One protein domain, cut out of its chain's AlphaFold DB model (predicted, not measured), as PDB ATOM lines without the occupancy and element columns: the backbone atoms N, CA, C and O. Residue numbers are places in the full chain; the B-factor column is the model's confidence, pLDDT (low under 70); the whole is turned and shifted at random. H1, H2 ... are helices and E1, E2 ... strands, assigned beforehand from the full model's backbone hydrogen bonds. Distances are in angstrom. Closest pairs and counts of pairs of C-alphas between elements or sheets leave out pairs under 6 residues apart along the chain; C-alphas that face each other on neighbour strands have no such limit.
ATOM      1  N   HIS A   2      -9.532  84.941  24.496       60.53
ATOM      2  CA  HIS A   2      -8.270  84.880  23.724       60.53
ATOM      3  C   HIS A   2      -7.490  86.211  23.583       60.53
ATOM      4  O   HIS A   2      -6.263  86.207  23.573       60.53
ATOM      5  N   GLU A   3      -8.186  87.350  23.530       61.06
ATOM      6  CA  GLU A   3      -7.592  88.701  23.470       61.06
ATOM      7  C   GLU A   3      -6.745  89.030  24.719       61.06
ATOM      8  O   GLU A   3      -5.672  89.621  24.626       61.06
ATOM      9  N   ILE A   4      -7.210  88.599  25.896       60.84
ATOM     10  CA  ILE A   4      -6.581  88.889  27.194       60.84
ATOM     11  C   ILE A   4      -5.299  88.064  27.355       60.84
ATOM     12  O   ILE A   4      -4.267  88.589  27.771       60.84
ATOM     13  N   CYS A   5      -5.338  86.791  26.953       59.62
ATOM     14  CA  CYS A   5      -4.171  85.909  26.969       59.62
ATOM     15  C   CYS A   5      -3.058  86.404  26.031       59.62
ATOM     16  O   CYS A   5      -1.885  86.325  26.393       59.62
ATOM     17  N   ARG A   6      -3.413  86.960  24.863       67.94
ATOM     18  CA  ARG A   6      -2.459  87.541  23.905       67.94
ATOM     19  C   ARG A   6      -1.747  88.769  24.485       67.94
ATOM     20  O   ARG A   6      -0.522  88.805  24.504       67.94
ATOM     21  N   ARG A   7      -2.500  89.707  25.071       60.56
ATOM     22  CA  ARG A   7      -1.929  90.917  25.693       60.56
ATOM     23  C   ARG A   7      -1.026  90.598  26.888       60.56
ATOM     24  O   ARG A   7       0.026  91.213  27.047       60.56
ATOM     25  N   HIS A   8      -1.378  89.591  27.690       55.62
ATOM     26  CA  HIS A   8      -0.510  89.105  28.768       55.62
ATOM     27  C   HIS A   8       0.763  88.417  28.248       55.62
ATOM     28  O   HIS A   8       1.830  88.567  28.840       55.62
ATOM     29  N   HIS A   9       0.670  87.684  27.137       61.19
ATOM     30  CA  HIS A   9       1.803  87.023  26.488       61.19
ATOM     31  C   HIS A   9       2.810  88.033  25.902       61.19
ATOM     32  O   HIS A   9       4.018  87.788  25.966       61.19
ATOM     33  N   GLU A  10       2.322  89.152  25.364       63.97
ATOM     34  CA  GLU A  10       3.098  90.198  24.679       63.97
ATOM     35  C   GLU A  10       3.760  91.218  25.621       63.97
ATOM     36  O   GLU A  10       4.715  91.874  25.220       63.97
ATOM     37  N   SER A  11       3.303  91.341  26.874       60.66
ATOM     38  CA  SER A  11       3.746  92.435  27.757       60.66
ATOM     39  C   SER A  11       5.170  92.286  28.322       60.66
ATOM     40  O   SER A  11       5.772  93.297  28.656       60.66
ATOM     41  N   GLY A  12       5.726  91.068  28.398       65.69
ATOM     42  CA  GLY A  12       7.098  90.777  28.867       65.69
ATOM     43  C   GLY A  12       7.494  91.330  30.263       65.69
ATOM     44  O   GLY A  12       6.757  92.096  30.874       65.69
ATOM     45  N   PRO A  13       8.669  90.959  30.814       58.38
ATOM     46  CA  PRO A  13       9.437  89.743  30.574       58.38
ATOM     47  C   PRO A  13       8.878  88.580  31.419       58.38
ATOM     48  O   PRO A  13       8.533  88.745  32.587       58.38
ATOM     49  N   ARG A  14       8.835  87.364  30.857       65.62
ATOM     50  CA  ARG A  14       8.548  86.118  31.606       65.62
ATOM     51  C   ARG A  14       9.782  85.636  32.360       65.62
ATOM     52  O   ARG A  14      10.165  84.473  32.264       65.62
ATOM     53  N   ASP A  15      10.451  86.545  33.051       65.19
ATOM     54  CA  ASP A  15      11.614  86.187  33.843       65.19
ATOM     55  C   ASP A  15      11.140  85.734  35.226       65.19
ATOM     56  O   ASP A  15      11.102  86.496  36.189       65.19
ATOM     57  N   PHE A  16      10.715  84.472  35.295       73.06
ATOM     58  CA  PHE A  16      10.387  83.789  36.548       73.06
ATOM     59  C   PHE A  16      11.629  83.180  37.205       73.06
ATOM     60  O   PHE A  16      11.510  82.319  38.078       73.06
ATOM     61  N   SER A  17      12.832  83.582  36.786       74.19
ATOM     62  CA  SER A  17      14.040  83.149  37.470       74.19
ATOM     63  C   SER A  17      13.999  83.616  38.927       74.19
ATOM     64  O   SER A  17      13.494  84.696  39.252       74.19
ATOM     65  N   LEU A  18      14.551  82.803  39.826       72.19
ATOM     66  CA  LEU A  18      14.657  83.154  41.243       72.19
ATOM     67  C   LEU A  18      15.306  84.541  41.461       72.19
ATOM     68  O   LEU A  18      14.797  85.291  42.296       72.19
ATOM     69  N   PRO A  19      16.341  84.958  40.696       72.25
ATOM     70  CA  PRO A  19      16.860  86.324  40.765       72.25
ATOM     71  C   PRO A  19      15.841  87.413  40.401       72.25
ATOM     72  O   PRO A  19      15.806  88.455  41.055       72.25
ATOM     73  N   ALA A  20      15.013  87.211  39.374       73.00
ATOM     74  CA  ALA A  20      14.026  88.199  38.944       73.00
ATOM     75  C   ALA A  20      12.853  88.321  39.920       73.00
ATOM     76  O   ALA A  20      12.515  89.434  40.331       73.00
ATOM     77  N   ILE A  21      12.316  87.189  40.382       80.31
ATOM     78  CA  ILE A  21      11.287  87.155  41.431       80.31
ATOM     79  C   ILE A  21      11.830  87.779  42.725       80.31
ATOM     80  O   ILE A  21      11.147  88.579  43.364       80.31
ATOM     81  N   GLY A  22      13.088  87.495  43.077       75.69
ATOM     82  CA  GLY A  22      13.761  88.085  44.234       75.69
ATOM     83  C   GLY A  22      13.896  89.610  44.155       75.69
ATOM     84  O   GLY A  22      13.673  90.293  45.154       75.69
ATOM     85  N   ARG A  23      14.213  90.173  42.978       76.50
ATOM     86  CA  ARG A  23      14.250  91.635  42.767       76.50
ATOM     87  C   ARG A  23      12.864  92.268  42.872       76.50
ATOM     88  O   ARG A  23      12.724  93.304  43.516       76.50
ATOM     89  N   LEU A  24      11.844  91.636  42.291       77.69
ATOM     90  CA  LEU A  24      10.461  92.115  42.375       77.69
ATOM     91  C   LEU A  24       9.968  92.132  43.823       77.69
ATOM     92  O   LEU A  24       9.456  93.148  44.281       77.69
ATOM     93  N   ALA A  25      10.203  91.051  44.569       79.12
ATOM     94  CA  ALA A  25       9.826  90.956  45.975       79.12
ATOM     95  C   ALA A  25      10.579  91.966  46.868       79.12
ATOM     96  O   ALA A  25      10.010  92.444  47.850       79.12
ATOM     97  N   GLN A  26      11.818  92.346  46.530       72.75
ATOM     98  CA  GLN A  26      12.520  93.460  47.187       72.75
ATOM     99  C   GLN A  26      11.890  94.821  46.858       72.75
ATOM    100  O   GLN A  26      11.687  95.629  47.763       72.75
ATOM    101  N   ALA A  27      11.545  95.067  45.590       71.81
ATOM    102  CA  ALA A  27      10.969  96.334  45.133       71.81
ATOM    103  C   ALA A  27       9.611  96.645  45.785       71.81
ATOM    104  O   ALA A  27       9.334  97.798  46.107       71.81
ATOM    105  N   VAL A  28       8.795  95.619  46.040       78.88
ATOM    106  CA  VAL A  28       7.507  95.754  46.749       78.88
ATOM    107  C   VAL A  28       7.636  95.616  48.272       78.88
ATOM    108  O   VAL A  28       6.637  95.574  48.984       78.88
ATOM    109  N   GLY A  29       8.865  95.534  48.792       66.88
ATOM    110  CA  GLY A  29       9.148  95.529  50.229       66.88
ATOM    111  C   GLY A  29       8.820  94.227  50.968       66.88
ATOM    112  O   GLY A  29       8.880  94.217  52.200       66.88
ATOM    113  N   ILE A  30       8.506  93.144  50.247       74.69
ATOM    114  CA  ILE A  30       8.272  91.798  50.798       74.69
ATOM    115  C   ILE A  30       9.597  91.184  51.272       74.69
ATOM    116  O   ILE A  30       9.672  90.619  52.361       74.69
ATOM    117  N   LEU A  31      10.670  91.342  50.490       65.88
ATOM    118  CA  LEU A  31      12.024  90.961  50.891       65.88
ATOM    119  C   LEU A  31      12.779  92.185  51.421       65.88
ATOM    120  O   LEU A  31      13.163  93.071  50.663       65.88
ATOM    121  N   ARG A  32      13.052  92.209  52.732       61.31
ATOM    122  CA  ARG A  32      13.882  93.234  53.405       61.31
ATOM    123  C   ARG A  32      15.335  92.799  53.626       61.31
ATOM    124  O   ARG A  32      16.033  93.341  54.478       61.31
ATOM    125  N   GLY A  33      15.807  91.818  52.863       59.06
ATOM    126  CA  GLY A  33      17.194  91.375  52.908       59.06
ATOM    127  C   GLY A  33      18.089  92.323  52.122       59.06
ATOM    128  O   GLY A  33      18.406  92.043  50.971       59.06
ATOM    129  N   ARG A  34      18.532  93.434  52.722       56.19
ATOM    130  CA  ARG A  34      19.735  94.107  52.214       56.19
ATOM    131  C   ARG A  34      20.923  93.220  52.558       56.19
ATOM    132  O   ARG A  34      21.530  93.387  53.611       56.19
ATOM    133  N   VAL A  35      21.269  92.291  51.672       58.22
ATOM    134  CA  VAL A  35      22.634  91.763  51.656       58.22
ATOM    135  C   VAL A  35      23.495  92.937  51.208       58.22
ATOM    136  O   VAL A  35      23.589  93.231  50.020       58.22
ATOM    137  N   ARG A  36      24.042  93.699  52.162       64.94
ATOM    138  CA  ARG A  36      25.126  94.622  51.835       64.94
ATOM    139  C   ARG A  36      26.244  93.752  51.284       64.94
ATOM    140  O   ARG A  36      26.741  92.874  51.984       64.94
ATOM    141  N   HIS A  37      26.556  93.935  50.007       79.00
ATOM    142  CA  HIS A  37      27.694  93.268  49.405       79.00
ATOM    143  C   HIS A  37      28.939  93.651  50.198       79.00
ATOM    144  O   HIS A  37      29.126  94.825  50.520       79.00
ATOM    145  N   LEU A  38      29.762  92.655  50.515       86.38
ATOM    146  CA  LEU A  38      31.089  92.902  51.054       86.38
ATOM    147  C   LEU A  38      31.848  93.772  50.052       86.38
ATOM    148  O   LEU A  38      31.856  93.479  48.851       86.38
ATOM    149  N   THR A  39      32.494  94.820  50.542       92.75
ATOM    150  CA  THR A  39      33.523  95.517  49.775       92.75
ATOM    151  C   THR A  39      34.625  94.524  49.377       92.75
ATOM    152  O   THR A  39      34.794  93.488  50.034       92.75
ATOM    153  N   PRO A  40      35.408  94.811  48.320       92.38
ATOM    154  CA  PRO A  40      36.521  93.947  47.931       92.38
ATOM    155  C   PRO A  40      37.465  93.637  49.101       92.38
ATOM    156  O   PRO A  40      37.818  92.479  49.307       92.38
ATOM    157  N   SER A  41      37.783  94.643  49.921       95.25
ATOM    158  CA  SER A  41      38.664  94.495  51.082       95.25
ATOM    159  C   SER A  41      38.054  93.646  52.201       95.25
ATOM    160  O   SER A  41      38.757  92.824  52.778       95.25
ATOM    161  N   GLU A  42      36.757  93.784  52.494       94.88
ATOM    162  CA  GLU A  42      36.082  92.921  53.479       94.88
ATOM    163  C   GLU A  42      36.058  91.464  53.011       94.88
ATOM    164  O   GLU A  42      36.354  90.553  53.783       94.88
ATOM    165  N   ARG A  43      35.750  91.231  51.728       94.00
ATOM    166  CA  ARG A  43      35.770  89.889  51.138       94.00
ATOM    167  C   ARG A  43      37.168  89.274  51.205       94.00
ATOM    168  O   ARG A  43      37.289  88.119  51.606       94.00
ATOM    169  N   GLU A  44      38.203  90.027  50.844       94.94
ATOM    170  CA  GLU A  44      39.593  89.567  50.905       94.94
ATOM    171  C   GLU A  44      40.030  89.262  52.346       94.94
ATOM    172  O   GLU A  44      40.653  88.231  52.599       94.94
ATOM    173  N   ALA A  45      39.670  90.115  53.310       95.81
ATOM    174  CA  ALA A  45      39.986  89.905  54.721       95.81
ATOM    175  C   ALA A  45      39.343  88.621  55.263       95.81
ATOM    176  O   ALA A  45      40.010  87.823  55.921       95.81
ATOM    177  N   LEU A  46      38.070  88.384  54.935       95.19
ATOM    178  CA  LEU A  46      37.370  87.161  55.317       95.19
ATOM    179  C   LEU A  46      37.967  85.916  54.652       95.19
ATOM    180  O   LEU A  46      38.125  84.900  55.320       95.19
ATOM    181  N   GLN A  47      38.339  85.995  53.369       95.31
ATOM    182  CA  GLN A  47      39.020  84.899  52.667       95.31
ATOM    183  C   GLN A  47      40.363  84.553  53.319       95.31
ATOM    184  O   GLN A  47      40.655  83.377  53.524       95.31
ATOM    185  N   LYS A  48      41.162  85.559  53.698       94.88
ATOM    186  CA  LYS A  48      42.419  85.343  54.430       94.88
ATOM    187  C   LYS A  48      42.172  84.716  55.800       94.88
ATOM    188  O   LYS A  48      42.859  83.765  56.151       94.88
ATOM    189  N   GLY A  49      41.160  85.184  56.533       92.50
ATOM    190  CA  GLY A  49      40.829  84.698  57.877       92.50
ATOM    191  C   GLY A  49      40.422  83.222  57.962       92.50
ATOM    192  O   GLY A  49      40.416  82.669  59.057       92.50
ATOM    193  N   VAL A  50      40.104  82.577  56.834       95.44
ATOM    194  CA  VAL A  50      39.814  81.131  56.755       95.44
ATOM    195  C   VAL A  50      40.750  80.367  55.816       95.44
ATOM    196  O   VAL A  50      40.509  79.198  55.528       95.44
ATOM    197  N   SER A  51      41.800  81.013  55.308       95.69
ATOM    198  CA  SER A  51      42.793  80.358  54.458       95.69
ATOM    199  C   SER A  51      43.765  79.550  55.311       95.69
ATOM    200  O   SER A  51      44.377  80.099  56.226       95.69
ATOM    201  N   ALA A  52      43.953  78.272  54.976       94.19
ATOM    202  CA  ALA A  52      44.883  77.389  55.676       94.19
ATOM    203  C   ALA A  52      46.311  77.962  55.707       94.19
ATOM    204  O   ALA A  52      46.894  78.063  56.781       94.19
ATOM    205  N   ASP A  53      46.822  78.450  54.570       96.56
ATOM    206  CA  ASP A  53      48.171  79.031  54.478       96.56
ATOM    207  C   ASP A  53      48.339  80.278  55.356       96.56
ATOM    208  O   ASP A  53      49.426  80.572  55.853       96.56
ATOM    209  N   TYR A  54      47.277  81.078  55.491       95.88
ATOM    210  CA  TYR A  54      47.319  82.276  56.323       95.88
ATOM    211  C   TYR A  54      47.265  81.907  57.802       95.88
ATOM    212  O   TYR A  54      48.060  82.428  58.579       95.88
ATOM    213  N   LEU A  55      46.369  80.991  58.176       96.12
ATOM    214  CA  LEU A  55      46.255  80.488  59.540       96.12
ATOM    215  C   LEU A  55      47.572  79.853  59.999       96.12
ATOM    216  O   LEU A  55      48.087  80.241  61.045       96.12
ATOM    217  N   GLU A  56      48.179  78.992  59.180       95.31
ATOM    218  CA  GLU A  56      49.445  78.323  59.501       95.31
ATOM    219  C   GLU A  56      50.574  79.333  59.754       95.31
ATOM    220  O   GLU A  56      51.276  79.252  60.761       95.31
ATOM    221  N   LYS A  57      50.690  80.374  58.915       96.06
ATOM    222  CA  LYS A  57      51.659  81.469  59.118       96.06
ATOM    223  C   LYS A  57      51.439  82.256  60.409       96.06
ATOM    224  O   LYS A  57      52.330  83.002  60.810       96.06
ATOM    225  N   GLN A  58      50.254  82.176  61.007       94.94
ATOM    226  CA  GLN A  58      49.915  82.817  62.277       94.94
ATOM    227  C   GLN A  58      49.946  81.836  63.466       94.94
ATOM    228  O   GLN A  58      49.557  82.226  64.564       94.94
ATOM    229  N   GLY A  59      50.384  80.584  63.274       96.12
ATOM    230  CA  GLY A  59      50.334  79.553  64.322       96.12
ATOM    231  C   GLY A  59      48.902  79.120  64.659       96.12
ATOM    232  O   GLY A  59      48.589  78.762  65.798       96.12
ATOM    233  N   LEU A  60      48.001  79.220  63.681       97.06
ATOM    234  CA  LEU A  60      46.595  78.854  63.790       97.06
ATOM    235  C   LEU A  60      46.267  77.695  62.845       97.06
ATOM    236  O   LEU A  60      46.899  77.509  61.808       97.06
ATOM    237  N   ALA A  61      45.224  76.947  63.180       96.88
ATOM    238  CA  ALA A  61      44.686  75.891  62.334       96.88
ATOM    239  C   ALA A  61      43.160  75.831  62.440       96.88
ATOM    240  O   ALA A  61      42.573  76.240  63.444       96.88
ATOM    241  N   GLU A  62      42.511  75.301  61.404       97.19
ATOM    242  CA  GLU A  62      41.096  74.947  61.479       97.19
ATOM    243  C   GLU A  62      40.940  73.610  62.220       97.19
ATOM    244  O   GLU A  62      41.568  72.611  61.866       97.19
ATOM    245  N   GLY A  63      40.108  73.601  63.260       95.62
ATOM    246  CA  GLY A  63      39.757  72.406  64.016       95.62
ATOM    247  C   GLY A  63      38.640  71.586  63.362       95.62
ATOM    248  O   GLY A  63      38.102  71.917  62.305       95.62
ATOM    249  N   THR A  64      38.257  70.482  64.003       95.94
ATOM    250  CA  THR A  64      37.355  69.475  63.418       95.94
ATOM    251  C   THR A  64      35.949  70.006  63.128       95.94
ATOM    252  O   THR A  64      35.305  69.568  62.174       95.94
ATOM    253  N   HIS A  65      35.453  70.951  63.923       96.75
ATOM    254  CA  HIS A  65      34.102  71.499  63.788       96.75
ATOM    255  C   HIS A  65      34.090  72.902  63.161       96.75
ATOM    256  O   HIS A  65      33.068  73.606  63.226       96.75
ATOM    257  N   ALA A  66      35.175  73.264  62.468       96.81
ATOM    258  CA  ALA A  66      35.412  74.565  61.849       96.81
ATOM    259  C   ALA A  66      35.583  75.728  62.850       96.81
ATOM    260  O   ALA A  66      35.314  76.883  62.514       96.81
ATOM    261  N   GLU A  67      35.980  75.420  64.082       97.62
ATOM    262  CA  GLU A  67      36.654  76.336  65.003       97.62
ATOM    263  C   GLU A  67      38.056  76.690  64.492       97.62
ATOM    264  O   GLU A  67      38.639  75.954  63.698       97.62
ATOM    265  N   ILE A  68      38.619  77.791  64.980       97.88
ATOM    266  CA  ILE A  68      40.037  78.101  64.782       97.88
ATOM    267  C   ILE A  68      40.755  77.883  66.103       97.88
ATOM    268  O   ILE A  68      40.348  78.435  67.129       97.88
ATOM    269  N   VAL A  69      41.826  77.101  66.068       98.00
ATOM    270  CA  VAL A  69      42.663  76.777  67.224       98.00
ATOM    271  C   VAL A  69      44.073  77.318  67.037       98.00
ATOM    272  O   VAL A  69      44.513  77.533  65.911       98.00
ATOM    273  N   ASN A  70      44.784  77.541  68.139       97.06
ATOM    274  CA  ASN A  70      46.218  77.820  68.111       97.06
ATOM    275  C   ASN A  70      47.057  76.531  68.190       97.06
ATOM    276  O   ASN A  70      46.519  75.436  68.347       97.06
ATOM    277  N   GLU A  71      48.383  76.672  68.165       94.94
ATOM    278  CA  GLU A  71      49.345  75.558  68.287       94.94
ATOM    279  C   GLU A  71      49.166  74.703  69.555       94.94
ATOM    280  O   GLU A  71      49.505  73.523  69.575       94.94
ATOM    281  N   LEU A  72      48.605  75.280  70.624       94.25
ATOM    282  CA  LEU A  72      48.320  74.587  71.885       94.25
ATOM    283  C   LEU A  72      46.950  73.885  71.885       94.25
ATOM    284  O   LEU A  72      46.519  73.391  72.926       94.25
ATOM    285  N   GLY A  73      46.228  73.903  70.761       92.69
ATOM    286  CA  GLY A  73      44.878  73.353  70.629       92.69
ATOM    287  C   GLY A  73      43.794  74.172  71.337       92.69
ATOM    288  O   GLY A  73      42.674  73.692  71.504       92.69
ATOM    289  N   ARG A  74      44.095  75.400  71.783       96.38
ATOM    290  CA  ARG A  74      43.102  76.283  72.413       96.38
ATOM    291  C   ARG A  74      42.274  76.974  71.341       96.38
ATOM    292  O   ARG A  74      42.830  77.507  70.383       96.38
ATOM    293  N   ILE A  75      40.962  77.010  71.548       97.00
ATOM    294  CA  ILE A  75      40.018  77.697  70.666       97.00
ATOM    295  C   ILE A  75      40.277  79.209  70.723       97.00
ATOM    296  O   ILE A  75      40.247  79.812  71.793       97.00
ATOM    297  N   VAL A  76      40.538  79.796  69.555       97.38
ATOM    298  CA  VAL A  76      40.661  81.243  69.321       97.38
ATOM    299  C   VAL A  76      39.358  81.795  68.743       97.38
ATOM    300  O   VAL A  76      38.907  82.860  69.157       97.38
ATOM    301  N   PHE A  77      38.733  81.050  67.826       97.56
ATOM    302  CA  PHE A  77      37.392  81.336  67.319       97.56
ATOM    303  C   PHE A  77      36.505  80.104  67.447       97.56
ATOM    304  O   PHE A  77      36.923  79.006  67.088       97.56
ATOM    305  N   ASP A  78      35.281  80.312  67.927       98.19
ATOM    306  CA  ASP A  78      34.352  79.246  68.291       98.19
ATOM    307  C   ASP A  78      33.962  78.314  67.135       98.19
ATOM    308  O   ASP A  78      34.120  78.604  65.945       98.19
ATOM    309  N   ILE A  79      33.391  77.174  67.526       97.69
ATOM    310  CA  ILE A  79      32.877  76.138  66.631       97.69
ATOM    311  C   ILE A  79      31.998  76.741  65.535       97.69
ATOM    312  O   ILE A  79      31.035  77.467  65.783       97.69
ATOM    313  N   GLY A  80      32.300  76.366  64.293       96.75
ATOM    314  CA  GLY A  80      31.548  76.797  63.123       96.75
ATOM    315  C   GLY A  80      31.965  78.150  62.557       96.75
ATOM    316  O   GLY A  80      31.396  78.527  61.533       96.75
ATOM    317  N   PHE A  81      32.952  78.839  63.137       97.62
ATOM    318  CA  PHE A  81      33.478  80.102  62.618       97.62
ATOM    319  C   PHE A  81      33.868  80.010  61.136       97.62
ATOM    320  O   PHE A  81      33.268  80.691  60.300       97.62
ATOM    321  N   ALA A  82      34.797  79.118  60.773       97.00
ATOM    322  CA  ALA A  82      35.328  79.055  59.409       97.00
ATOM    323  C   ALA A  82      34.246  78.658  58.390       97.00
ATOM    324  O   ALA A  82      34.135  79.227  57.302       97.00
ATOM    325  N   ARG A  83      33.360  77.740  58.787       97.12
ATOM    326  CA  ARG A  83      32.187  77.332  58.000       97.12
ATOM    327  C   ARG A  83      31.165  78.462  57.844       97.12
ATOM    328  O   ARG A  83      30.537  78.569  56.794       97.12
ATOM    329  N   GLY A  84      30.979  79.288  58.870       96.31
ATOM    330  CA  GLY A  84      30.122  80.470  58.829       96.31
ATOM    331  C   GLY A  84      30.639  81.497  57.827       96.31
ATOM    332  O   GLY A  84      29.888  81.928  56.954       96.31
ATOM    333  N   ILE A  85      31.933  81.812  57.883       95.69
ATOM    334  CA  ILE A  85      32.571  82.727  56.931       95.69
ATOM    335  C   ILE A  85      32.466  82.201  55.494       95.69
ATOM    336  O   ILE A  85      32.053  82.948  54.608       95.69
ATOM    337  N   ARG A  86      32.729  80.910  55.261       94.19
ATOM    338  CA  ARG A  86      32.557  80.267  53.944       94.19
ATOM    339  C   ARG A  86      31.139  80.427  53.378       94.19
ATOM    340  O   ARG A  86      30.977  80.841  52.231       94.19
ATOM    341  N   LYS A  87      30.102  80.257  54.211       92.12
ATOM    342  CA  LYS A  87      28.704  80.535  53.819       92.12
ATOM    343  C   LYS A  87      28.473  81.996  53.424       92.12
ATOM    344  O   LYS A  87      27.763  82.243  52.455       92.12
ATOM    345  N   VAL A  88      29.052  82.954  54.154       90.75
ATOM    346  CA  VAL A  88      28.941  84.389  53.825       90.75
ATOM    347  C   VAL A  88      29.659  84.715  52.511       90.75
ATOM    348  O   VAL A  88      29.172  85.522  51.720       90.75
ATOM    349  N   LEU A  89      30.801  84.075  52.256       90.25
ATOM    350  CA  LEU A  89      31.569  84.243  51.022       90.25
ATOM    351  C   LEU A  89      30.918  83.562  49.805       90.25
ATOM    352  O   LEU A  89      31.148  84.007  48.676       90.25
ATOM    353  N   GLY A  90      30.077  82.549  50.040       84.44
ATOM    354  CA  GLY A  90      29.437  81.734  49.004       84.44
ATOM    355  C   GLY A  90      30.362  80.657  48.433       84.44
ATOM    356  O   GLY A  90      30.269  80.359  47.244       84.44
TER     357      GLY A  90
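This is residues 2 to 90 of the 91 residues of an uncharacterized protein of Paraburkholderia fungorum (UniProt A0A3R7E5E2). A small head sits at one end of a long, thin arm: the arm strings out H1 and H2 with no contact between them, and the head gathers H3, H4, H5 and a three-stranded sheet. In the head, H4 sits beside the sheet, and H3 and H5 pack side by side. The 89 printed residues, mostly helix by class, hold H1 H2 H3 H4 E1 E2 E3 H5 in chain order, and the sheet E1 - E2 - E3 is antiparallel. The whole is extended, with a radius of gyration of the C-alphas of 22.1 A and spans of 75 by 24 by 21 A.

H1, residues 2 to 10, is apart from H2, residues 18 to 27, which is apart from H3, residues 40 to 49. H3 touches H5, residues 81 to 89, at a shallow tilt of 27 degrees, opposite ways; the closest C-alphas, of Leu 46 and Ile 85, are 6.7 A apart. E1, residues 60 to 62, E2, 68 to 70, and E3, 75 to 77, form a meander, each strand the antiparallel neighbour of the one before, in two hairpins; N 61 and O 69 are within hydrogen-bond range at 2.9 A, as are N 76 and O 68 at 2.8 A. H4, residues 52 to 57, is only just at the sheet's level, with a height of 3.9 A; its closest C-alpha pair with E1 is Leu 55 and Ala 61, 5.6 A. H5 only grazes the sheet with residues 81 to 83. In the five helices every O i to N i+4 pair is within range.

H1 is 12.6 A long from C-alpha 2 at (-8.270, 84.880, 23.724), H2 and H3 14.2 A each, H4 8.6 A, E1 7.1 A, E2 7.0 A, E3 5.6 A, and H5 12.5 A to C-alpha 89 at (31.569, 84.243, 51.022).

The farthest C-alphas, of Glu 3 and Leu 72, are 75.3 A apart. Residues 2 to 21 stand free. The printed part has no cut, and H2 to H3 is the long link. The pLDDT is under 70 at residues 2 to 15, 29 and 31 to 36.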